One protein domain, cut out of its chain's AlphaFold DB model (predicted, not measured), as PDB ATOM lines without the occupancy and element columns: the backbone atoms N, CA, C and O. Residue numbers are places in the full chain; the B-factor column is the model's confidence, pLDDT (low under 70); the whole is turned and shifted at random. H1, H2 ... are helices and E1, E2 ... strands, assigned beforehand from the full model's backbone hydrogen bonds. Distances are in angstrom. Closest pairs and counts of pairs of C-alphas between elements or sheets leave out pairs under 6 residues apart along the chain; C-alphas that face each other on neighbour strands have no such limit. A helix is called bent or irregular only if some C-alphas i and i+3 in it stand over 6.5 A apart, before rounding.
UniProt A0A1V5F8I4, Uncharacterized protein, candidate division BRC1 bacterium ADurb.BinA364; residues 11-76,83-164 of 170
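Overview. This is residues 11 to 76 and 83 to 164 of the 170 residues of an uncharacterized protein of candidate division BRC1 bacterium ADurb.BinA364 (UniProt A0A1V5F8I4). A helix, H2, lies in the middle between two sheets: a five-stranded sheet folded back on itself on one side, and a small pair of strands, E1 and E2, on the other. H1 packs by its side on the last residues of H2, while short H4 packs beside edge strand E3. The printed part has 148 residues, with four named helices and seven named strands in the order H1 E1 H2 E2 H3 H4 E3 E4 E5 E6 E7. The class is mixed; the large sheet, in order E3 E4 E7 E5 E6, is antiparallel, and E1 with E2 is parallel. The whole is compact, with a radius of gyration of the C-alphas of 15.1 A and spans of 45 by 34 by 31 A.

Along the chain. H1, residues 11 to 22, begins at C-alpha 11 (-0.250, -53.113, -23.504) and is 16.6 A long. E1 is residues 27 to 30. H2, residues 44 to 57, is 20.6 A long and begins at C-alpha 44 (-13.741, -35.960, -23.760). E2 is residues 64 to 67, H3 84 to 87 and H4 100 to 103. E3, residues 111 to 116, is 16.3 A long; E4, residues 119 to 124, 17.0 A; E5, residues 131 to 141, 16.0 A; E6, residues 146 to 153, 15.4 A. E7, residues 157 to 162, is 17.0 A long and ends at C-alpha 162 (1.925, -28.591, -29.241).

Arrangement. The twisted large sheet is a folded sheet, bent back into two leaves: E3 and E4 face E5 and E6, with E7 as the hinge. E5 bends by 121 degrees at residue 138, and E6 by 97 degrees at residue 149. E3 and E4 form a hairpin, with N 112 and O 123 2.8 A apart. E4 and E7 are antiparallel neighbours, with N 122 and O 159 within hydrogen-bond range at 3.0 A, and E7 and E5 are antiparallel neighbours, with N 140 and O 162 within hydrogen-bond range at 2.8 A. E5 and E6 form a hairpin, with N 133 and O 151 2.8 A apart. H2 is on this sheet at a height of 7.1 A, over E4 and E7, and runs across the strands, at 68 degrees to E4 on the local plane; the closest C-alphas of H2 and E7, Phe 49 and Ala 158, are 4.7 A apart. E1, H2 and E2 make a strand-helix-strand unit, two parallel strands with a helix between, whose crossover is right-handed; N 29 and O 65 are 2.7 A apart. The closest C-alphas of H2 and E2, Phe 54 and Trp 66, are 6.9 A apart. H1 touches residues 53 to 57 of H2 at a steep tilt of 50 degrees, the same way; the closest C-alphas, Ile 18 and Thr 57, are 6.1 A apart. H4 touches H1, with the C-alphas of Ala 15 and Ile 100 closest at 6.3 A, and is on the large sheet, over none of its strands. H3 is close to but not clearly touching H2, the C-alphas of Leu 48 and Phe 85 being closest at 7.6 A. Every O i to N i+4 pair is within hydrogen-bond range in H1, and 9 of 10 in H2; H3 and H4 are too short for such a pair.

Size, cuts and confidence. The two C-alphas farthest apart, Ser 76 and Gly 107, are 47.4 A apart. Residues 77 to 82 are not printed, and C-alphas 76 and 83 lie 19.0 A apart across the cut. The links E1 to H2 and H3 to H4 are long. The mean pLDDT of the printed part is 92.7, and residues 34, 36 to 37 and 73 to 76 are under 70.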
ATOM      1  N   ARG A  11      -1.537 -52.773 -22.875       94.69
ATOM      2  CA  ARG A  11      -0.250 -53.113 -23.504       94.69
ATOM      3  C   ARG A  11      -0.421 -54.193 -24.567       94.69
ATOM      4  O   ARG A  11       0.101 -54.033 -25.667       94.69
ATOM      5  N   GLU A  12      -1.200 -55.235 -24.276       95.00
ATOM      6  CA  GLU A  12      -1.556 -56.277 -25.255       95.00
ATOM      7  C   GLU A  12      -2.279 -55.676 -26.465       95.00
ATOM      8  O   GLU A  12      -1.959 -55.975 -27.617       95.00
ATOM      9  N   LEU A  13      -3.208 -54.751 -26.205       93.75
ATOM     10  CA  LEU A  13      -3.906 -54.017 -27.248       93.75
ATOM     11  C   LEU A  13      -2.933 -53.211 -28.112       93.75
ATOM     12  O   LEU A  13      -3.066 -53.233 -29.331       93.75
ATOM     13  N   MET A  14      -1.958 -52.511 -27.525       96.00
ATOM     14  CA  MET A  14      -0.960 -51.760 -28.297       96.00
ATOM     15  C   MET A  14      -0.025 -52.670 -29.100       96.00
ATOM     16  O   MET A  14       0.275 -52.336 -30.247       96.00
ATOM     17  N   ALA A  15       0.384 -53.820 -28.555       96.12
ATOM     18  CA  ALA A  15       1.184 -54.809 -29.279       96.12
ATOM     19  C   ALA A  15       0.450 -55.298 -30.539       96.12
ATOM     20  O   ALA A  15       0.968 -55.175 -31.645       96.12
ATOM     21  N   MET A  16      -0.822 -55.688 -30.402       95.38
ATOM     22  CA  MET A  16      -1.657 -56.065 -31.546       95.38
ATOM     23  C   MET A  16      -1.763 -54.936 -32.588       95.38
ATOM     24  O   MET A  16      -1.796 -55.187 -33.789       95.38
ATOM     25  N   GLN A  17      -1.841 -53.675 -32.159       95.44
ATOM     26  CA  GLN A  17      -1.947 -52.536 -33.082       95.44
ATOM     27  C   GLN A  17      -0.645 -52.280 -33.850       95.44
ATOM     28  O   GLN A  17      -0.698 -51.905 -35.024       95.44
ATOM     29  N   ILE A  18       0.501 -52.518 -33.214       96.88
ATOM     30  CA  ILE A  18       1.815 -52.508 -33.861       96.88
ATOM     31  C   ILE A  18       1.906 -53.631 -34.904       96.88
ATOM     32  O   ILE A  18       2.263 -53.355 -36.050       96.88
ATOM     33  N   ASP A  19       1.479 -54.849 -34.565       97.06
ATOM     34  CA  ASP A  19       1.487 -55.983 -35.497       97.06
ATOM     35  C   ASP A  19       0.605 -55.724 -36.725       97.06
ATOM     36  O   ASP A  19       1.007 -55.973 -37.866       97.06
ATOM     37  N   LEU A  20      -0.595 -55.171 -36.512       95.69
ATOM     38  CA  LEU A  20      -1.516 -54.822 -37.596       95.69
ATOM     39  C   LEU A  20      -0.920 -53.764 -38.536       95.69
ATOM     40  O   LEU A  20      -1.034 -53.888 -39.758       95.69
ATOM     41  N   ARG A  21      -0.249 -52.761 -37.958       95.69
ATOM     42  CA  ARG A  21       0.436 -51.681 -38.681       95.69
ATOM     43  C   ARG A  21       1.568 -52.230 -39.534       95.69
ATOM     44  O   ARG A  21       1.678 -51.861 -40.701       95.69
ATOM     45  N   ASP A  22       2.399 -53.095 -38.963       96.25
ATOM     46  CA  ASP A  22       3.570 -53.649 -39.647       96.25
ATOM     47  C   ASP A  22       3.184 -54.684 -40.707       96.25
ATOM     48  O   ASP A  22       3.844 -54.787 -41.740       96.25
ATOM     49  N   SER A  23       2.050 -55.355 -40.518       97.00
ATOM     50  CA  SER A  23       1.448 -56.239 -41.521       97.00
ATOM     51  C   SER A  23       0.728 -55.486 -42.651       97.00
ATOM     52  O   SER A  23       0.304 -56.101 -43.628       97.00
ATOM     53  N   GLY A  24       0.553 -54.162 -42.537       95.25
ATOM     54  CA  GLY A  24      -0.124 -53.342 -43.545       95.25
ATOM     55  C   GLY A  24      -1.638 -53.568 -43.625       95.25
ATOM     56  O   GLY A  24      -2.248 -53.288 -44.662       95.25
ATOM     57  N   PHE A  25      -2.261 -54.076 -42.557       95.75
ATOM     58  CA  PHE A  25      -3.707 -54.269 -42.538       95.75
ATOM     59  C   PHE A  25      -4.440 -52.931 -42.553       95.75
ATOM     60  O   PHE A  25      -4.095 -51.988 -41.847       95.75
ATOM     61  N   ARG A  26      -5.524 -52.863 -43.329       95.75
ATOM     62  CA  ARG A  26      -6.457 -51.739 -43.260       95.75
ATOM     63  C   ARG A  26      -7.389 -51.929 -42.074       95.75
ATOM     64  O   ARG A  26      -8.213 -52.841 -42.099       95.75
ATOM     65  N   ILE A  27      -7.307 -51.049 -41.080       93.94
ATOM     66  CA  ILE A  27      -8.134 -51.150 -39.872       93.94
ATOM     67  C   ILE A  27      -8.787 -49.819 -39.512       93.94
ATOM     68  O   ILE A  27      -8.205 -48.743 -39.654       93.94
ATOM     69  N   ALA A  28     -10.014 -49.913 -39.006       91.50
ATOM     70  CA  ALA A  28     -10.710 -48.809 -38.368       91.50
ATOM     71  C   ALA A  28     -10.664 -48.999 -36.850       91.50
ATOM     72  O   ALA A  28     -11.227 -49.937 -36.280       91.50
ATOM     73  N   CYS A  29      -9.991 -48.083 -36.179       91.12
ATOM     74  CA  CYS A  29      -9.827 -48.076 -34.749       91.12
ATOM     75  C   CYS A  29     -10.895 -47.210 -34.096       91.12
ATOM     76  O   CYS A  29     -10.722 -46.016 -33.869       91.12
ATOM     77  N   TRP A  30     -12.011 -47.861 -33.785       88.81
ATOM     78  CA  TRP A  30     -13.155 -47.223 -33.148       88.81
ATOM     79  C   TRP A  30     -12.914 -47.001 -31.648       88.81
ATOM     80  O   TRP A  30     -12.559 -47.943 -30.929       88.81
ATOM     81  N   ALA A  31     -13.115 -45.769 -31.180       89.38
ATOM     82  CA  ALA A  31     -13.278 -45.432 -29.776       89.38
ATOM     83  C   ALA A  31     -14.669 -45.894 -29.328       89.38
ATOM     84  O   ALA A  31     -15.687 -45.496 -29.895       89.38
ATOM     85  N   LYS A  32     -14.712 -46.770 -28.325       84.50
ATOM     86  CA  LYS A  32     -15.953 -47.337 -27.798       84.50
ATOM     87  C   LYS A  32     -15.825 -47.540 -26.306       84.50
ATOM     88  O   LYS A  32     -14.781 -47.985 -25.849       84.50
ATOM     89  N   ARG A  33     -16.891 -47.260 -25.564       80.00
ATOM     90  CA  ARG A  33     -16.943 -47.455 -24.120       80.00
ATOM     91  C   ARG A  33     -18.317 -47.993 -23.728       80.00
ATOM     92  O   ARG A  33     -19.334 -47.372 -24.005       80.00
ATOM     93  N   ALA A  34     -18.352 -49.201 -23.163       69.50
ATOM     94  CA  ALA A  34     -19.598 -49.949 -22.959       69.50
ATOM     95  C   ALA A  34     -20.496 -49.377 -21.841       69.50
ATOM     96  O   ALA A  34     -21.693 -49.638 -21.826       69.50
ATOM     97  N   ASP A  35     -19.936 -48.604 -20.909       72.38
ATOM     98  CA  ASP A  35     -20.633 -48.045 -19.742       72.38
ATOM     99  C   ASP A  35     -21.156 -46.615 -19.930       72.38
ATOM    100  O   ASP A  35     -21.859 -46.121 -19.055       72.38
ATOM    101  N   SER A  36     -20.888 -45.939 -21.054       63.19
ATOM    102  CA  SER A  36     -21.337 -44.549 -21.253       63.19
ATOM    103  C   SER A  36     -22.829 -44.413 -21.601       63.19
ATOM    104  O   SER A  36     -23.299 -43.312 -21.894       63.19
ATOM    105  N   GLY A  37     -23.588 -45.516 -21.617       68.44
ATOM    106  CA  GLY A  37     -24.997 -45.592 -22.032       68.44
ATOM    107  C   GLY A  37     -25.211 -45.373 -23.537       68.44
ATOM    108  O   GLY A  37     -26.045 -46.033 -24.148       68.44
ATOM    109  N   SER A  38     -24.430 -44.483 -24.150       74.38
ATOM    110  CA  SER A  38     -24.369 -44.241 -25.586       74.38
ATOM    111  C   SER A  38     -22.961 -43.816 -26.013       74.38
ATOM    112  O   SER A  38     -22.302 -43.046 -25.311       74.38
ATOM    113  N   GLU A  39     -22.508 -44.283 -27.180       74.62
ATOM    114  CA  GLU A  39     -21.170 -43.985 -27.720       74.62
ATOM    115  C   GLU A  39     -20.958 -42.475 -27.961       74.62
ATOM    116  O   GLU A  39     -19.857 -41.975 -27.762       74.62
ATOM    117  N   TRP A  40     -22.012 -41.715 -28.285       78.12
ATOM    118  CA  TRP A  40     -21.914 -40.259 -28.490       78.12
ATOM    119  C   TRP A  40     -21.756 -39.439 -27.207       78.12
ATOM    120  O   TRP A  40     -21.427 -38.259 -27.267       78.12
ATOM    121  N   ARG A  41     -21.986 -40.047 -26.038       82.56
ATOM    122  CA  ARG A  41     -21.809 -39.408 -24.721       82.56
ATOM    123  C   ARG A  41     -20.468 -39.754 -24.079       82.56
ATOM    124  O   ARG A  41     -20.325 -39.625 -22.865       82.56
ATOM    125  N   MET A  42     -19.505 -40.258 -24.851       87.81
ATOM    126  CA  MET A  42     -18.189 -40.572 -24.300       87.81
ATOM    127  C   MET A  42     -17.525 -39.305 -23.732       87.81
ATOM    128  O   MET A  42     -17.507 -38.280 -24.416       87.81
ATOM    129  N   PRO A  43     -16.964 -39.366 -22.510       89.69
ATOM    130  CA  PRO A  43     -16.216 -38.251 -21.942       89.69
ATOM    131  C   PRO A  43     -15.059 -37.831 -22.848       89.69
ATOM    132  O   PRO A  43     -14.385 -38.683 -23.442       89.69
ATOM    133  N   ILE A  44     -14.801 -36.526 -22.921       90.38
ATOM    134  CA  ILE A  44     -13.741 -35.960 -23.760       90.38
ATOM    135  C   ILE A  44     -12.365 -36.533 -23.397       90.38
ATOM    136  O   ILE A  44     -11.554 -36.809 -24.277       90.38
ATOM    137  N   GLU A  45     -12.130 -36.802 -22.113       92.44
ATOM    138  CA  GLU A  45     -10.889 -37.375 -21.599       92.44
ATOM    139  C   GLU A  45     -10.654 -38.788 -22.131       92.44
ATOM    140  O   GLU A  45      -9.530 -39.138 -22.484       92.44
ATOM    141  N   TYR A  46     -11.718 -39.589 -22.236       92.06
ATOM    142  CA  TYR A  46     -11.636 -40.936 -22.793       92.06
ATOM    143  C   TYR A  46     -11.377 -40.901 -24.300       92.06
ATOM    144  O   TYR A  46     -10.555 -41.660 -24.818       92.06
ATOM    145  N   LEU A  47     -12.054 -39.995 -25.011       93.12
ATOM    146  CA  LEU A  47     -11.825 -39.794 -26.439       93.12
ATOM    147  C   LEU A  47     -10.369 -39.404 -26.698       93.12
ATOM    148  O   LEU A  47      -9.721 -40.030 -27.536       93.12
ATOM    149  N   LEU A  48      -9.833 -38.460 -25.922       96.06
ATOM    150  CA  LEU A  48      -8.434 -38.059 -26.003       96.06
ATOM    151  C   LEU A  48      -7.479 -39.208 -25.656       96.06
ATOM    152  O   LEU A  48      -6.513 -39.427 -26.380       96.06
ATOM    153  N   PHE A  49      -7.757 -39.978 -24.599       96.25
ATOM    154  CA  PHE A  49      -6.975 -41.166 -24.244       96.25
ATOM    155  C   PHE A  49      -6.904 -42.168 -25.402       96.25
ATOM    156  O   PHE A  49      -5.819 -42.621 -25.778       96.25
ATOM    157  N   SER A  50      -8.049 -42.472 -26.016       95.81
ATOM    158  CA  SER A  50      -8.121 -43.397 -27.147       95.81
ATOM    159  C   SER A  50      -7.409 -42.859 -28.396       95.81
ATOM    160  O   SER A  50      -6.763 -43.627 -29.109       95.81
ATOM    161  N   TYR A  51      -7.496 -41.548 -28.646       97.12
ATOM    162  CA  TYR A  51      -6.862 -40.890 -29.783       97.12
ATOM    163  C   TYR A  51      -5.342 -40.843 -29.627       97.12
ATOM    164  O   TYR A  51      -4.616 -41.264 -30.522       97.12
ATOM    165  N   CYS A  52      -4.838 -40.428 -28.464       98.00
ATOM    166  CA  CYS A  52      -3.402 -40.445 -28.198       98.00
ATOM    167  C   CYS A  52      -2.836 -41.875 -28.184       98.00
ATOM    168  O   CYS A  52      -1.725 -42.086 -28.663       98.00
ATOM    169  N   SER A  53      -3.603 -42.874 -27.725       97.44
ATOM    170  CA  SER A  53      -3.203 -44.288 -27.827       97.44
ATOM    171  C   SER A  53      -3.089 -44.756 -29.285       97.44
ATOM    172  O   SER A  53      -2.149 -45.461 -29.637       97.44
ATOM    173  N   PHE A  54      -4.000 -44.324 -30.166       97.25
ATOM    174  CA  PHE A  54      -3.857 -44.527 -31.613       97.25
ATOM    175  C   PHE A  54      -2.577 -43.869 -32.144       97.25
ATOM    176  O   PHE A  54      -1.787 -44.512 -32.837       97.25
ATOM    177  N   LEU A  55      -2.335 -42.611 -31.770       98.00
ATOM    178  CA  LEU A  55      -1.171 -41.850 -32.218       98.00
ATOM    179  C   LEU A  55       0.163 -42.501 -31.806       98.00
ATOM    180  O   LEU A  55       1.092 -42.511 -32.611       98.00
ATOM    181  N   LEU A  56       0.259 -43.175 -30.652       98.00
ATOM    182  CA  LEU A  56       1.468 -43.939 -30.281       98.00
ATOM    183  C   LEU A  56       1.918 -44.934 -31.364       98.00
ATOM    184  O   LEU A  56       3.114 -45.166 -31.517       98.00
ATOM    185  N   THR A  57       0.985 -45.484 -32.144       96.75
ATOM    186  CA  THR A  57       1.261 -46.516 -33.161       96.75
ATOM    187  C   THR A  57       1.014 -46.054 -34.602       96.75
ATOM    188  O   THR A  57       1.350 -46.775 -35.537       96.75
ATOM    189  N   TYR A  58       0.472 -44.849 -34.805       96.75
ATOM    190  CA  TYR A  58       0.135 -44.299 -36.122       96.75
ATOM    191  C   TYR A  58       1.349 -44.148 -37.052       96.75
ATOM    192  O   TYR A  58       2.389 -43.636 -36.652       96.75
ATOM    193  N   GLU A  59       1.204 -44.497 -38.327       97.06
ATOM    194  CA  GLU A  59       2.225 -44.243 -39.348       97.06
ATOM    195  C   GLU A  59       1.569 -43.590 -40.566       97.06
ATOM    196  O   GLU A  59       0.546 -44.102 -41.022       97.06
ATOM    197  N   PRO A  60       2.164 -42.541 -41.168       95.19
ATOM    198  CA  PRO A  60       1.565 -41.832 -42.305       95.19
ATOM    199  C   PRO A  60       1.233 -42.709 -43.520       95.19
ATOM    200  O   PRO A  60       0.384 -42.352 -44.330       95.19
ATOM    201  N   ARG A  61       1.925 -43.843 -43.675       94.19
ATOM    202  CA  ARG A  61       1.720 -44.794 -44.780       94.19
ATOM    203  C   ARG A  61       0.869 -46.005 -44.392       94.19
ATOM    204  O   ARG A  61       0.586 -46.828 -45.257       94.19
ATOM    205  N   SER A  62       0.490 -46.137 -43.122       93.50
ATOM    206  CA  SER A  62      -0.342 -47.248 -42.666       93.50
ATOM    207  C   SER A  62      -1.824 -46.930 -42.901       93.50
ATOM    208  O   SER A  62      -2.265 -45.832 -42.551       93.50
ATOM    209  N   PRO A  63      -2.627 -47.855 -43.460       94.00
ATOM    210  CA  PRO A  63      -4.056 -47.647 -43.705       94.00
ATOM    211  C   PRO A  63      -4.893 -47.824 -42.422       94.00
ATOM    212  O   PRO A  63      -5.896 -48.542 -42.403       94.00
ATOM    213  N   HIS A  64      -4.461 -47.187 -41.335       94.62
ATOM    214  CA  HIS A  64      -5.123 -47.191 -40.037       94.62
ATOM    215  C   HIS A  64      -5.886 -45.883 -39.846       94.62
ATOM    216  O   HIS A  64      -5.338 -44.796 -40.023       94.62
ATOM    217  N   TYR A  65      -7.140 -45.984 -39.427       94.75
ATOM    218  CA  TYR A  65      -8.009 -44.831 -39.210       94.75
ATOM    219  C   TYR A  65      -8.501 -44.825 -37.772       94.75
ATOM    220  O   TYR A  65      -8.834 -45.879 -37.242       94.75
ATOM    221  N   TRP A  66      -8.608 -43.657 -37.148       94.56
ATOM    222  CA  TRP A  66      -9.267 -43.515 -35.851       94.56
ATOM    223  C   TRP A  66     -10.652 -42.895 -36.029       94.56
ATOM    224  O   TRP A  66     -10.844 -42.015 -36.868       94.56
ATOM    225  N   GLY A  67     -11.624 -43.358 -35.249       91.44
ATOM    226  CA  GLY A  67     -12.991 -42.854 -35.317       91.44
ATOM    227  C   GLY A  67     -13.791 -43.151 -34.057       91.44
ATOM    228  O   GLY A  67     -13.318 -43.819 -33.145       91.44
ATOM    229  N   GLY A  68     -15.020 -42.656 -34.021       87.38
ATOM    230  CA  GLY A  68     -15.958 -42.810 -32.918       87.38
ATOM    231  C   GLY A  68     -17.339 -42.316 -33.341       87.38
ATOM    232  O   GLY A  68     -17.503 -41.743 -34.421       87.38
ATOM    233  N   ASN A  69     -18.346 -42.556 -32.506       83.88
ATOM    234  CA  ASN A  69     -19.682 -42.032 -32.751       83.88
ATOM    235  C   ASN A  69     -19.789 -40.606 -32.191       83.88
ATOM    236  O   ASN A  69     -19.767 -40.425 -30.978       83.88
ATOM    237  N   TRP A  70     -19.900 -39.608 -33.068       75.88
ATOM    238  CA  TRP A  70     -19.915 -38.184 -32.697       75.88
ATOM    239  C   TRP A  70     -21.321 -37.585 -32.588       75.88
ATOM    240  O   TRP A  70     -21.483 -36.472 -32.099       75.88
ATOM    241  N   GLY A  71     -22.336 -38.300 -33.074       72.75
ATOM    242  CA  GLY A  71     -23.679 -37.767 -33.266       72.75
ATOM    243  C   GLY A  71     -24.710 -38.376 -32.322       72.75
ATOM    244  O   GLY A  71     -24.647 -39.553 -31.967       72.75
ATOM    245  N   GLN A  72     -25.727 -37.595 -31.952       70.50
ATOM    246  CA  GLN A  72     -26.882 -38.123 -31.233       70.50
ATOM    247  C   GLN A  72     -27.676 -39.066 -32.159       70.50
ATOM    248  O   GLN A  72     -28.465 -38.628 -32.994       70.50
ATOM    249  N   GLY A  73     -27.438 -40.372 -32.015       64.56
ATOM    250  CA  GLY A  73     -28.112 -41.435 -32.768       64.56
ATOM    251  C   GLY A  73     -27.467 -41.783 -34.117       64.56
ATOM    252  O   GLY A  73     -26.680 -41.029 -34.673       64.56
ATOM    253  N   TRP A  74     -27.841 -42.944 -34.660       62.47
ATOM    254  CA  TRP A  74     -27.321 -43.502 -35.922       62.47
ATOM    255  C   TRP A  74     -27.974 -42.908 -37.182       62.47
ATOM    256  O   TRP A  74     -27.792 -43.423 -38.283       62.47
ATOM    257  N   SER A  75     -28.792 -41.861 -37.040       67.06
ATOM    258  CA  SER A  75     -29.466 -41.265 -38.191       67.06
ATOM    259  C   SER A  75     -28.448 -40.592 -39.114       67.06
ATOM    260  O   SER A  75     -27.566 -39.874 -38.644       67.06
ATOM    261  N   SER A  76     -28.629 -40.736 -40.427       60.09
ATOM    262  CA  SER A  76     -27.810 -40.099 -41.474       60.09
ATOM    263  C   SER A  76     -27.805 -38.562 -41.444       60.09
ATOM    264  O   SER A  76     -27.145 -37.937 -42.266       60.09
ATOM    265  N   PRO A  83     -14.186 -34.106 -31.897       89.69
ATOM    266  CA  PRO A  83     -13.602 -33.230 -30.884       89.69
ATOM    267  C   PRO A  83     -12.529 -32.284 -31.434       89.69
ATOM    268  O   PRO A  83     -11.717 -32.690 -32.256       89.69
ATOM    269  N   ALA A  84     -12.431 -31.057 -30.916       91.62
ATOM    270  CA  ALA A  84     -11.477 -30.058 -31.418       91.62
ATOM    271  C   ALA A  84     -10.015 -30.559 -31.488       91.62
ATOM    272  O   ALA A  84      -9.292 -30.229 -32.427       91.62
ATOM    273  N   PHE A  85      -9.593 -31.415 -30.546       93.94
ATOM    274  CA  PHE A  85      -8.226 -31.939 -30.498       93.94
ATOM    275  C   PHE A  85      -7.820 -32.765 -31.731       93.94
ATOM    276  O   PHE A  85      -6.624 -32.892 -31.982       93.94
ATOM    277  N   VAL A  86      -8.757 -33.326 -32.514       93.88
ATOM    278  CA  VAL A  86      -8.393 -34.101 -33.721       93.88
ATOM    279  C   VAL A  86      -7.875 -33.224 -34.859       93.88
ATOM    280  O   VAL A  86      -7.287 -33.735 -35.806       93.88
ATOM    281  N   TYR A  87      -8.084 -31.910 -34.767       93.38
ATOM    282  CA  TYR A  87      -7.577 -30.933 -35.726       93.38
ATOM    283  C   TYR A  87      -6.209 -30.367 -35.326       93.38
ATOM    284  O   TYR A  87      -5.669 -29.516 -36.030       93.38
ATOM    285  N   ALA A  88      -5.639 -30.818 -34.204       94.94
ATOM    286  CA  ALA A  88      -4.310 -30.408 -33.782       94.94
ATOM    287  C   ALA A  88      -3.238 -31.018 -34.705       94.94
ATOM    288  O   ALA A  88      -3.072 -32.236 -34.771       94.94
ATOM    289  N   ASP A  89      -2.490 -30.165 -35.405       95.94
ATOM    290  CA  ASP A  89      -1.422 -30.595 -36.310       95.94
ATOM    291  C   ASP A  89      -0.116 -30.868 -35.549       95.94
ATOM    292  O   ASP A  89       0.644 -29.954 -35.215       95.94
ATOM    293  N   LEU A  90       0.157 -32.149 -35.305       96.62
ATOM    294  CA  LEU A  90       1.410 -32.623 -34.716       96.62
ATOM    295  C   LEU A  90       2.555 -32.728 -35.743       96.62
ATOM    296  O   LEU A  90       3.712 -32.821 -35.337       96.62
ATOM    297  N   GLY A  91       2.284 -32.685 -37.050       96.62
ATOM    298  CA  GLY A  91       3.250 -33.028 -38.100       96.62
ATOM    299  C   GLY A  91       3.580 -34.527 -38.156       96.62
ATOM    300  O   GLY A  91       2.815 -35.366 -37.671       96.62
ATOM    301  N   ALA A  92       4.707 -34.892 -38.772       96.88
ATOM    302  CA  ALA A  92       5.115 -36.295 -38.878       96.88
ATOM    303  C   ALA A  92       5.613 -36.858 -37.529       96.88
ATOM    304  O   ALA A  92       6.207 -36.123 -36.730       96.88
ATOM    305  N   PRO A  93       5.404 -38.157 -37.242       98.06
ATOM    306  CA  PRO A  93       6.025 -38.787 -36.082       98.06
ATOM    307  C   PRO A  93       7.550 -38.834 -36.246       98.06
ATOM    308  O   PRO A  93       8.053 -39.157 -37.321       98.06
ATOM    309  N   ARG A  94       8.285 -38.547 -35.168       98.06
ATOM    310  CA  ARG A  94       9.761 -38.631 -35.144       98.06
ATOM    311  C   ARG A  94      10.281 -39.977 -34.663       98.06
ATOM    312  O   ARG A  94      11.435 -40.315 -34.891       98.06
ATOM    313  N   GLU A  95       9.431 -40.720 -33.974       98.19
ATOM    314  CA  GLU A  95       9.754 -42.006 -33.371       98.19
ATOM    315  C   GLU A  95       8.872 -43.077 -34.002       98.19
ATOM    316  O   GLU A  95       7.717 -42.808 -34.329       98.19
ATOM    317  N   ARG A  96       9.400 -44.290 -34.153       97.75
ATOM    318  CA  ARG A  96       8.648 -45.492 -34.517       97.75
ATOM    319  C   ARG A  96       9.048 -46.593 -33.551       97.75
ATOM    320  O   ARG A  96      10.236 -46.785 -33.307       97.75
ATOM    321  N   PHE A  97       8.061 -47.315 -33.039       97.94
ATOM    322  CA  PHE A  97       8.272 -48.358 -32.044       97.94
ATOM    323  C   PHE A  97       8.012 -49.736 -32.647       97.94
ATOM    324  O   PHE A  97       6.970 -49.933 -33.278       97.94
ATOM    325  N   ALA A  98       8.947 -50.665 -32.458       98.06
ATOM    326  CA  ALA A  98       8.756 -52.095 -32.692       98.06
ATOM    327  C   ALA A  98       7.949 -52.741 -31.555       98.06
ATOM    328  O   ALA A  98       7.196 -53.673 -31.787       98.06
ATOM    329  N   GLU A  99       8.062 -52.201 -30.342       97.94
ATOM    330  CA  GLU A  99       7.326 -52.648 -29.160       97.94
ATOM    331  C   GLU A  99       6.854 -51.436 -28.363       97.94
ATOM    332  O   GLU A  99       7.554 -50.425 -28.287       97.94
ATOM    333  N   ILE A 100       5.684 -51.526 -27.728       97.25
ATOM    334  CA  ILE A 100       5.103 -50.378 -27.017       97.25
ATOM    335  C   ILE A 100       5.967 -49.896 -25.841       97.25
ATOM    336  O   ILE A 100       5.956 -48.710 -25.523       97.25
ATOM    337  N   ASP A 101       6.769 -50.772 -25.232       96.88
ATOM    338  CA  ASP A 101       7.677 -50.405 -24.140       96.88
ATOM    339  C   ASP A 101       8.784 -49.434 -24.561       96.88
ATOM    340  O   ASP A 101       9.300 -48.689 -23.732       96.88
ATOM    341  N   GLN A 102       9.091 -49.348 -25.857       97.81
ATOM    342  CA  GLN A 102      10.008 -48.332 -26.381       97.81
ATOM    343  C   GLN A 102       9.426 -46.915 -26.296       97.81
ATOM    344  O   GLN A 102      10.175 -45.942 -26.357       97.81
ATOM    345  N   ALA A 103       8.105 -46.792 -26.142       97.62
ATOM    346  CA  ALA A 103       7.431 -45.522 -25.906       97.62
ATOM    347  C   ALA A 103       7.396 -45.134 -24.417       97.62
ATOM    348  O   ALA A 103       6.881 -44.065 -24.090       97.62
ATOM    349  N   LEU A 104       7.888 -45.979 -23.499       97.44
ATOM    350  CA  LEU A 104       7.857 -45.694 -22.065       97.44
ATOM    351  C   LEU A 104       8.699 -44.451 -21.747       97.44
ATOM    352  O   LEU A 104       9.887 -44.371 -22.062       97.44
ATOM    353  N   TRP A 105       8.078 -43.469 -21.100       95.81
ATOM    354  CA  TRP A 105       8.749 -42.239 -20.715       95.81
ATOM    355  C   TRP A 105       9.746 -42.500 -19.585       95.81
ATOM    356  O   TRP A 105       9.401 -43.088 -18.557       95.81
ATOM    357  N   LEU A 106      10.984 -42.023 -19.754       90.94
ATOM    358  CA  LEU A 106      12.062 -42.257 -18.798       90.94
ATOM    359  C   LEU A 106      11.664 -41.786 -17.390       90.94
ATOM    360  O   LEU A 106      11.259 -40.641 -17.187       90.94
ATOM    361  N   GLY A 107      11.805 -42.679 -16.409       84.12
ATOM    362  CA  GLY A 107      11.463 -42.398 -15.012       84.12
ATOM    363  C   GLY A 107       9.968 -42.477 -14.686       84.12
ATOM    364  O   GLY A 107       9.585 -42.130 -13.572       84.12
ATOM    365  N   SER A 108       9.124 -42.943 -15.613       87.81
ATOM    366  CA  SER A 108       7.720 -43.278 -15.361       87.81
ATOM    367  C   SER A 108       7.472 -44.773 -15.563       87.81
ATOM    368  O   SER A 108       8.030 -45.381 -16.470       87.81
ATOM    369  N   SER A 109       6.607 -45.370 -14.742       85.75
ATOM    370  CA  SER A 109       6.140 -46.755 -14.913       85.75
ATOM    371  C   SER A 109       4.852 -46.872 -15.740       85.75
ATOM    372  O   SER A 109       4.454 -47.982 -16.086       85.75
ATOM    373  N   GLY A 110       4.189 -45.753 -16.055       93.12
ATOM    374  CA  GLY A 110       2.849 -45.761 -16.660       93.12
ATOM    375  C   GLY A 110       2.627 -44.765 -17.795       93.12
ATOM    376  O   GLY A 110       1.594 -44.849 -18.460       93.12
ATOM    377  N   ILE A 111       3.563 -43.838 -18.031       97.88
ATOM    378  CA  ILE A 111       3.463 -42.859 -19.116       97.88
ATOM    379  C   ILE A 111       4.172 -43.386 -20.356       97.88
ATOM    380  O   ILE A 111       5.372 -43.640 -20.332       97.88
ATOM    381  N   PHE A 112       3.434 -43.450 -21.454       98.25
ATOM    382  CA  PHE A 112       3.933 -43.734 -22.790       98.25
ATOM    383  C   PHE A 112       3.821 -42.477 -23.632       98.25
ATOM    384  O   PHE A 112       2.792 -41.801 -23.604       98.25
ATOM    385  N   ALA A 113       4.857 -42.142 -24.380       98.38
ATOM    386  CA  ALA A 113       4.928 -40.898 -25.115       98.38
ATOM    387  C   ALA A 113       5.516 -41.100 -26.506       98.38
ATOM    388  O   ALA A 113       6.298 -42.015 -26.751       98.38
ATOM    389  N   ARG A 114       5.122 -40.211 -27.418       98.44
ATOM    390  CA  ARG A 114       5.673 -40.157 -28.770       98.44
ATOM    391  C   ARG A 114       5.854 -38.723 -29.221       98.44
ATOM    392  O   ARG A 114       4.917 -37.920 -29.175       98.44
ATOM    393  N   ARG A 115       7.058 -38.412 -29.681       98.25
ATOM    394  CA  ARG A 115       7.446 -37.134 -30.261       98.25
ATOM    395  C   ARG A 115       7.030 -37.062 -31.724       98.25
ATOM    396  O   ARG A 115       7.208 -37.993 -32.513       98.25
ATOM    397  N   TYR A 116       6.548 -35.888 -32.085       98.00
ATOM    398  CA  TYR A 116       6.212 -35.494 -33.440       98.00
ATOM    399  C   TYR A 116       6.989 -34.234 -33.822       98.00
ATOM    400  O   TYR A 116       7.622 -33.591 -32.983       98.00
ATOM    401  N   GLU A 117       6.955 -33.865 -35.098       97.19
ATOM    402  CA  GLU A 117       7.594 -32.647 -35.598       97.19
ATOM    403  C   GLU A 117       7.174 -31.384 -34.853       97.19
ATOM    404  O   GLU A 117       8.026 -30.534 -34.591       97.19
ATOM    405  N   LYS A 118       5.887 -31.278 -34.515       97.06
ATOM    406  CA  LYS A 118       5.264 -30.092 -33.926       97.06
ATOM    407  C   LYS A 118       4.698 -30.349 -32.535       97.06
ATOM    408  O   LYS A 118       3.984 -29.489 -32.025       97.06
ATOM    409  N   GLY A 119       5.013 -31.470 -31.890       97.50
ATOM    410  CA  GLY A 119       4.480 -31.733 -30.558       97.50
ATOM    411  C   GLY A 119       4.879 -33.058 -29.930       97.50
ATOM    412  O   GLY A 119       5.798 -33.749 -30.366       97.50
ATOM    413  N   LEU A 120       4.159 -33.384 -28.868       98.25
ATOM    414  CA  LEU A 120       4.311 -34.579 -28.058       98.25
ATOM    415  C   LEU A 120       2.913 -35.077 -27.702       98.25
ATOM    416  O   LEU A 120       2.056 -34.293 -27.290       98.25
ATOM    417  N   ILE A 121       2.698 -36.380 -27.809       98.56
ATOM    418  CA  ILE A 121       1.574 -37.025 -27.133       98.56
ATOM    419  C   ILE A 121       2.098 -37.829 -25.958       98.56
ATOM    420  O   ILE A 121       3.207 -38.361 -26.007       98.56
ATOM    421  N   ALA A 122       1.297 -37.897 -24.904       98.38
ATOM    422  CA  ALA A 122       1.574 -38.697 -23.726       98.38
ATOM    423  C   ALA A 122       0.289 -39.384 -23.268       98.38
ATOM    424  O   ALA A 122      -0.777 -38.773 -23.249       98.38
ATOM    425  N   VAL A 123       0.395 -40.651 -22.894       98.25
ATOM    426  CA  VAL A 123      -0.696 -41.515 -22.456       98.25
ATOM    427  C   VAL A 123      -0.295 -42.119 -21.123       98.25
ATOM    428  O   VAL A 123       0.752 -42.749 -21.032       98.25
ATOM    429  N   ASN A 124      -1.122 -41.952 -20.099       97.56
ATOM    430  CA  ASN A 124      -1.004 -42.726 -18.874       97.56
ATOM    431  C   ASN A 124      -1.925 -43.942 -18.969       97.56
ATOM    432  O   ASN A 124      -3.149 -43.810 -18.902       97.56
ATOM    433  N   ALA A 125      -1.324 -45.117 -19.129       95.69
ATOM    434  CA  ALA A 125      -2.048 -46.380 -19.223       95.69
ATOM    435  C   ALA A 125      -2.348 -47.014 -17.851       95.69
ATOM    436  O   ALA A 125      -3.013 -48.049 -17.797       95.69
ATOM    437  N   SER A 126      -1.880 -46.421 -16.744       95.12
ATOM    438  CA  SER A 126      -2.203 -46.911 -15.401       95.12
ATOM    439  C   SER A 126      -3.705 -46.815 -15.141       95.12
ATOM    440  O   SER A 126      -4.361 -45.832 -15.495       95.12
ATOM    441  N   LYS A 127      -4.249 -47.854 -14.502       93.38
ATOM    442  CA  LYS A 127      -5.659 -47.932 -14.095       93.38
ATOM    443  C   LYS A 127      -5.926 -47.229 -12.762       93.38
ATOM    444  O   LYS A 127      -7.079 -46.913 -12.482       93.38
ATOM    445  N   SER A 128      -4.892 -46.982 -11.958       95.12
ATOM    446  CA  SER A 128      -5.024 -46.455 -10.592       95.12
ATOM    447  C   SER A 128      -4.180 -45.222 -10.312       95.12
ATOM    448  O   SER A 128      -4.588 -44.388  -9.507       95.12
ATOM    449  N   ASP A 129      -3.042 -45.069 -10.985       96.50
ATOM    450  CA  ASP A 129      -2.033 -44.098 -10.571       96.50
ATOM    451  C   ASP A 129      -1.983 -42.903 -11.516       96.50
ATOM    452  O   ASP A 129      -1.928 -43.053 -12.738       96.50
ATOM    453  N   SER A 130      -1.966 -41.702 -10.942       96.50
ATOM    454  CA  SER A 130      -1.543 -40.502 -11.660       96.50
ATOM    455  C   SER A 130      -0.022 -40.482 -11.793       96.50
ATOM    456  O   SER A 130       0.698 -40.969 -10.922       96.50
ATOM    457  N   ALA A 131       0.479 -39.856 -12.853       96.38
ATOM    458  CA  ALA A 131       1.908 -39.659 -13.043       96.38
ATOM    459  C   ALA A 131       2.209 -38.260 -13.596       96.38
ATOM    460  O   ALA A 131       1.507 -37.743 -14.469       96.38
ATOM    461  N   GLY A 132       3.273 -37.647 -13.076       95.31
ATOM    462  CA  GLY A 132       3.784 -36.373 -13.563       95.31
ATOM    463  C   GLY A 132       4.677 -36.555 -14.787       95.31
ATOM    464  O   GLY A 132       5.525 -37.443 -14.823       95.31
ATOM    465  N   LEU A 133       4.518 -35.670 -15.766       95.69
ATOM    466  CA  LEU A 133       5.364 -35.552 -16.945       95.69
ATOM    467  C   LEU A 133       6.038 -34.181 -16.929       95.69
ATOM    468  O   LEU A 133       5.364 -33.156 -17.040       95.69
ATOM    469  N   ARG A 134       7.365 -34.159 -16.796       96.25
ATOM    470  CA  ARG A 134       8.172 -32.947 -16.982       96.25
ATOM    471  C   ARG A 134       8.605 -32.852 -18.440       96.25
ATOM    472  O   ARG A 134       9.102 -33.829 -18.991       96.25
ATOM    473  N   LEU A 135       8.427 -31.682 -19.037       95.94
ATOM    474  CA  LEU A 135       8.732 -31.426 -20.438       95.94
ATOM    475  C   LEU A 135      10.113 -30.783 -20.573       95.94
ATOM    476  O   LEU A 135      10.540 -30.012 -19.714       95.94
ATOM    477  N   GLU A 136      10.809 -31.099 -21.664       94.75
ATOM    478  CA  GLU A 136      12.121 -30.514 -21.988       94.75
ATOM    479  C   GLU A 136      12.018 -29.018 -22.327       94.75
ATOM    480  O   GLU A 136      12.963 -28.260 -22.124       94.75
ATOM    481  N   GLN A 137      10.855 -28.590 -22.821       95.31
ATOM    482  CA  GLN A 137      10.522 -27.206 -23.140       95.31
ATOM    483  C   GLN A 137       9.025 -26.959 -22.892       95.31
ATOM    484  O   GLN A 137       8.251 -27.922 -22.905       95.31
ATOM    485  N   PRO A 138       8.586 -25.699 -22.722       97.50
ATOM    486  CA  PRO A 138       7.167 -25.386 -22.654       97.50
ATOM    487  C   PRO A 138       6.423 -25.857 -23.912       97.50
ATOM    488  O   PRO A 138       6.826 -25.536 -25.034       97.50
ATOM    489  N   LEU A 139       5.318 -26.582 -23.732       97.69
ATOM    490  CA  LEU A 139       4.406 -26.998 -24.802       97.69
ATOM    491  C   LEU A 139       2.981 -26.532 -24.488       97.69
ATOM    492  O   LEU A 139       2.605 -26.416 -23.326       97.69
ATOM    493  N   TYR A 140       2.184 -26.266 -25.516       97.62
ATOM    494  CA  TYR A 140       0.784 -25.882 -25.384       97.62
ATOM    495  C   TYR A 140      -0.093 -27.121 -25.189       97.62
ATOM    496  O   TYR A 140      -0.187 -27.959 -26.084       97.62
ATOM    497  N   ASP A 141      -0.723 -27.248 -24.026       97.44
ATOM    498  CA  ASP A 141      -1.680 -28.313 -23.724       97.44
ATOM    499  C   ASP A 141      -3.031 -27.978 -24.359       97.44
ATOM    500  O   ASP A 141      -3.673 -27.004 -23.970       97.44
ATOM    501  N   VAL A 142      -3.470 -28.777 -25.338       95.75
ATOM    502  CA  VAL A 142      -4.708 -28.491 -26.087       95.75
ATOM    503  C   VAL A 142      -5.982 -28.659 -25.262       95.75
ATOM    504  O   VAL A 142      -7.037 -28.214 -25.695       95.75
ATOM    505  N   VAL A 143      -5.910 -29.324 -24.107       92.44
ATOM    506  CA  VAL A 143      -7.062 -29.485 -23.207       92.44
ATOM    507  C   VAL A 143      -7.106 -28.348 -22.203       92.44
ATOM    508  O   VAL A 143      -8.168 -27.795 -21.944       92.44
ATOM    509  N   ALA A 144      -5.956 -28.021 -21.611       94.44
ATOM    510  CA  ALA A 144      -5.863 -26.944 -20.629       94.44
ATOM    511  C   ALA A 144      -5.755 -25.549 -21.271       94.44
ATOM    512  O   ALA A 144      -5.779 -24.551 -20.556       94.44
ATOM    513  N   GLU A 145      -5.594 -25.490 -22.594       95.19
ATOM    514  CA  GLU A 145      -5.455 -24.282 -23.413       95.19
ATOM    515  C   GLU A 145      -4.348 -23.325 -22.943       95.19
ATOM    516  O   GLU A 145      -4.433 -22.104 -23.091       95.19
ATOM    517  N   GLN A 146      -3.261 -23.877 -22.400       96.94
ATOM    518  CA  GLN A 146      -2.162 -23.103 -21.828       96.94
ATOM    519  C   GLN A 146      -0.799 -23.739 -22.101       96.94
ATOM    520  O   GLN A 146      -0.673 -24.946 -22.310       96.94
ATOM    521  N   TRP A 147       0.247 -22.913 -22.058       97.62
ATOM    522  CA  TRP A 147       1.629 -23.385 -22.096       97.62
ATOM    523  C   TRP A 147       2.006 -24.000 -20.750       97.62
ATOM    524  O   TRP A 147       1.845 -23.367 -19.709       97.62
ATOM    525  N   VAL A 148       2.533 -25.220 -20.776       97.88
ATOM    526  CA  VAL A 148       2.940 -25.969 -19.588       97.88
ATOM    527  C   VAL A 148       4.372 -26.473 -19.734       97.88
ATOM    528  O   VAL A 148       4.807 -26.845 -20.819       97.88
ATOM    529  N   GLU A 149       5.107 -26.509 -18.625       97.81
ATOM    530  CA  GLU A 149       6.430 -27.155 -18.511       97.81
ATOM    531  C   GLU A 149       6.348 -28.515 -17.806       97.81
ATOM    532  O   GLU A 149       7.269 -29.331 -17.841       97.81
ATOM    533  N   LYS A 150       5.223 -28.756 -17.133       97.06
ATOM    534  CA  LYS A 150       4.890 -30.002 -16.457       97.06
ATOM    535  C   LYS A 150       3.393 -30.238 -16.561       97.06
ATOM    536  O   LYS A 150       2.614 -29.291 -16.494       97.06
ATOM    537  N   THR A 151       2.990 -31.492 -16.679       96.44
ATOM    538  CA  THR A 151       1.578 -31.881 -16.673       96.44
ATOM    539  C   THR A 151       1.392 -33.150 -15.854       96.44
ATOM    540  O   THR A 151       2.311 -33.956 -15.729       96.44
ATOM    541  N   GLU A 152       0.221 -33.307 -15.251       96.44
ATOM    542  CA  GLU A 152      -0.169 -34.530 -14.554       96.44
ATOM    543  C   GLU A 152      -1.151 -35.304 -15.431       96.44
ATOM    544  O   GLU A 152      -2.190 -34.783 -15.857       96.44
ATOM    545  N   LEU A 153      -0.829 -36.569 -15.683       97.56
ATOM    546  CA  LEU A 153      -1.725 -37.495 -16.346       97.56
ATOM    547  C   LEU A 153      -2.396 -38.360 -15.280       97.56
ATOM    548  O   LEU A 153      -1.746 -39.187 -14.645       97.56
ATOM    549  N   LYS A 154      -3.709 -38.188 -15.122       97.31
ATOM    550  CA  LYS A 154      -4.581 -39.063 -14.324       97.31
ATOM    551  C   LYS A 154      -4.585 -40.501 -14.879       97.31
ATOM    552  O   LYS A 154      -4.176 -40.687 -16.032       97.31
ATOM    553  N   PRO A 155      -5.089 -41.494 -14.127       95.88
ATOM    554  CA  PRO A 155      -5.292 -42.841 -14.652       95.88
ATOM    555  C   PRO A 155      -6.107 -42.827 -15.947       95.88
ATOM    556  O   PRO A 155      -7.066 -42.057 -16.060       95.88
ATOM    557  N   LEU A 156      -5.725 -43.671 -16.909       94.31
ATOM    558  CA  LEU A 156      -6.378 -43.805 -18.218       94.31
ATOM    559  C   LEU A 156      -6.661 -42.454 -18.895       94.31
ATOM    560  O   LEU A 156      -7.756 -42.199 -19.401       94.31
ATOM    561  N   SER A 157      -5.672 -41.561 -18.874       96.81
ATOM    562  CA  SER A 157      -5.772 -40.233 -19.476       96.81
ATOM    563  C   SER A 157      -4.607 -39.958 -20.412       96.81
ATOM    564  O   SER A 157      -3.606 -40.674 -20.427       96.81
ATOM    565  N   ALA A 158      -4.737 -38.915 -21.222       98.25
ATOM    566  CA  ALA A 158      -3.691 -38.509 -22.142       98.25
ATOM    567  C   ALA A 158      -3.554 -36.991 -22.204       98.25
ATOM    568  O   ALA A 158      -4.398 -36.237 -21.705       98.25
ATOM    569  N   ARG A 159      -2.465 -36.558 -22.831       98.19
ATOM    570  CA  ARG A 159      -2.212 -35.183 -23.242       98.19
ATOM    571  C   ARG A 159      -1.732 -35.146 -24.681       98.19
ATOM    572  O   ARG A 159      -0.993 -36.026 -25.122       98.19
ATOM    573  N   LEU A 160      -2.165 -34.106 -25.380       98.50
ATOM    574  CA  LEU A 160      -1.675 -33.714 -26.692       98.50
ATOM    575  C   LEU A 160      -1.094 -32.313 -26.520       98.50
ATOM    576  O   LEU A 160      -1.785 -31.389 -26.093       98.50
ATOM    577  N   LEU A 161       0.206 -32.196 -26.765       98.12
ATOM    578  CA  LEU A 161       1.003 -31.030 -26.422       98.12
ATOM    579  C   LEU A 161       1.659 -30.487 -27.693       98.12
ATOM    580  O   LEU A 161       2.394 -31.209 -28.366       98.12
ATOM    581  N   LEU A 162       1.415 -29.222 -28.026       97.75
ATOM    582  CA  LEU A 162       1.925 -28.591 -29.241       97.75
ATOM    583  C   LEU A 162       3.160 -27.741 -28.948       97.75
ATOM    584  O   LEU A 162       3.211 -26.965 -27.996       97.75
ATOM    585  N   SER A 163       4.175 -27.872 -29.788       96.44
ATOM    586  CA  SER A 163       5.337 -26.993 -29.765       96.44
ATOM    587  C   SER A 163       4.982 -25.619 -30.321       96.44
ATOM    588  O   SER A 163       4.117 -25.470 -31.186       96.44
ATOM    589  N   ARG A 164       5.693 -24.592 -29.854       88.62
ATOM    590  CA  ARG A 164       5.688 -23.290 -30.522       88.62
ATOM    591  C   ARG A 164       6.344 -23.542 -31.868       88.62
ATOM    592  O   ARG A 164       7.500 -23.957 -31.879       88.62
TER     593      ARG A 164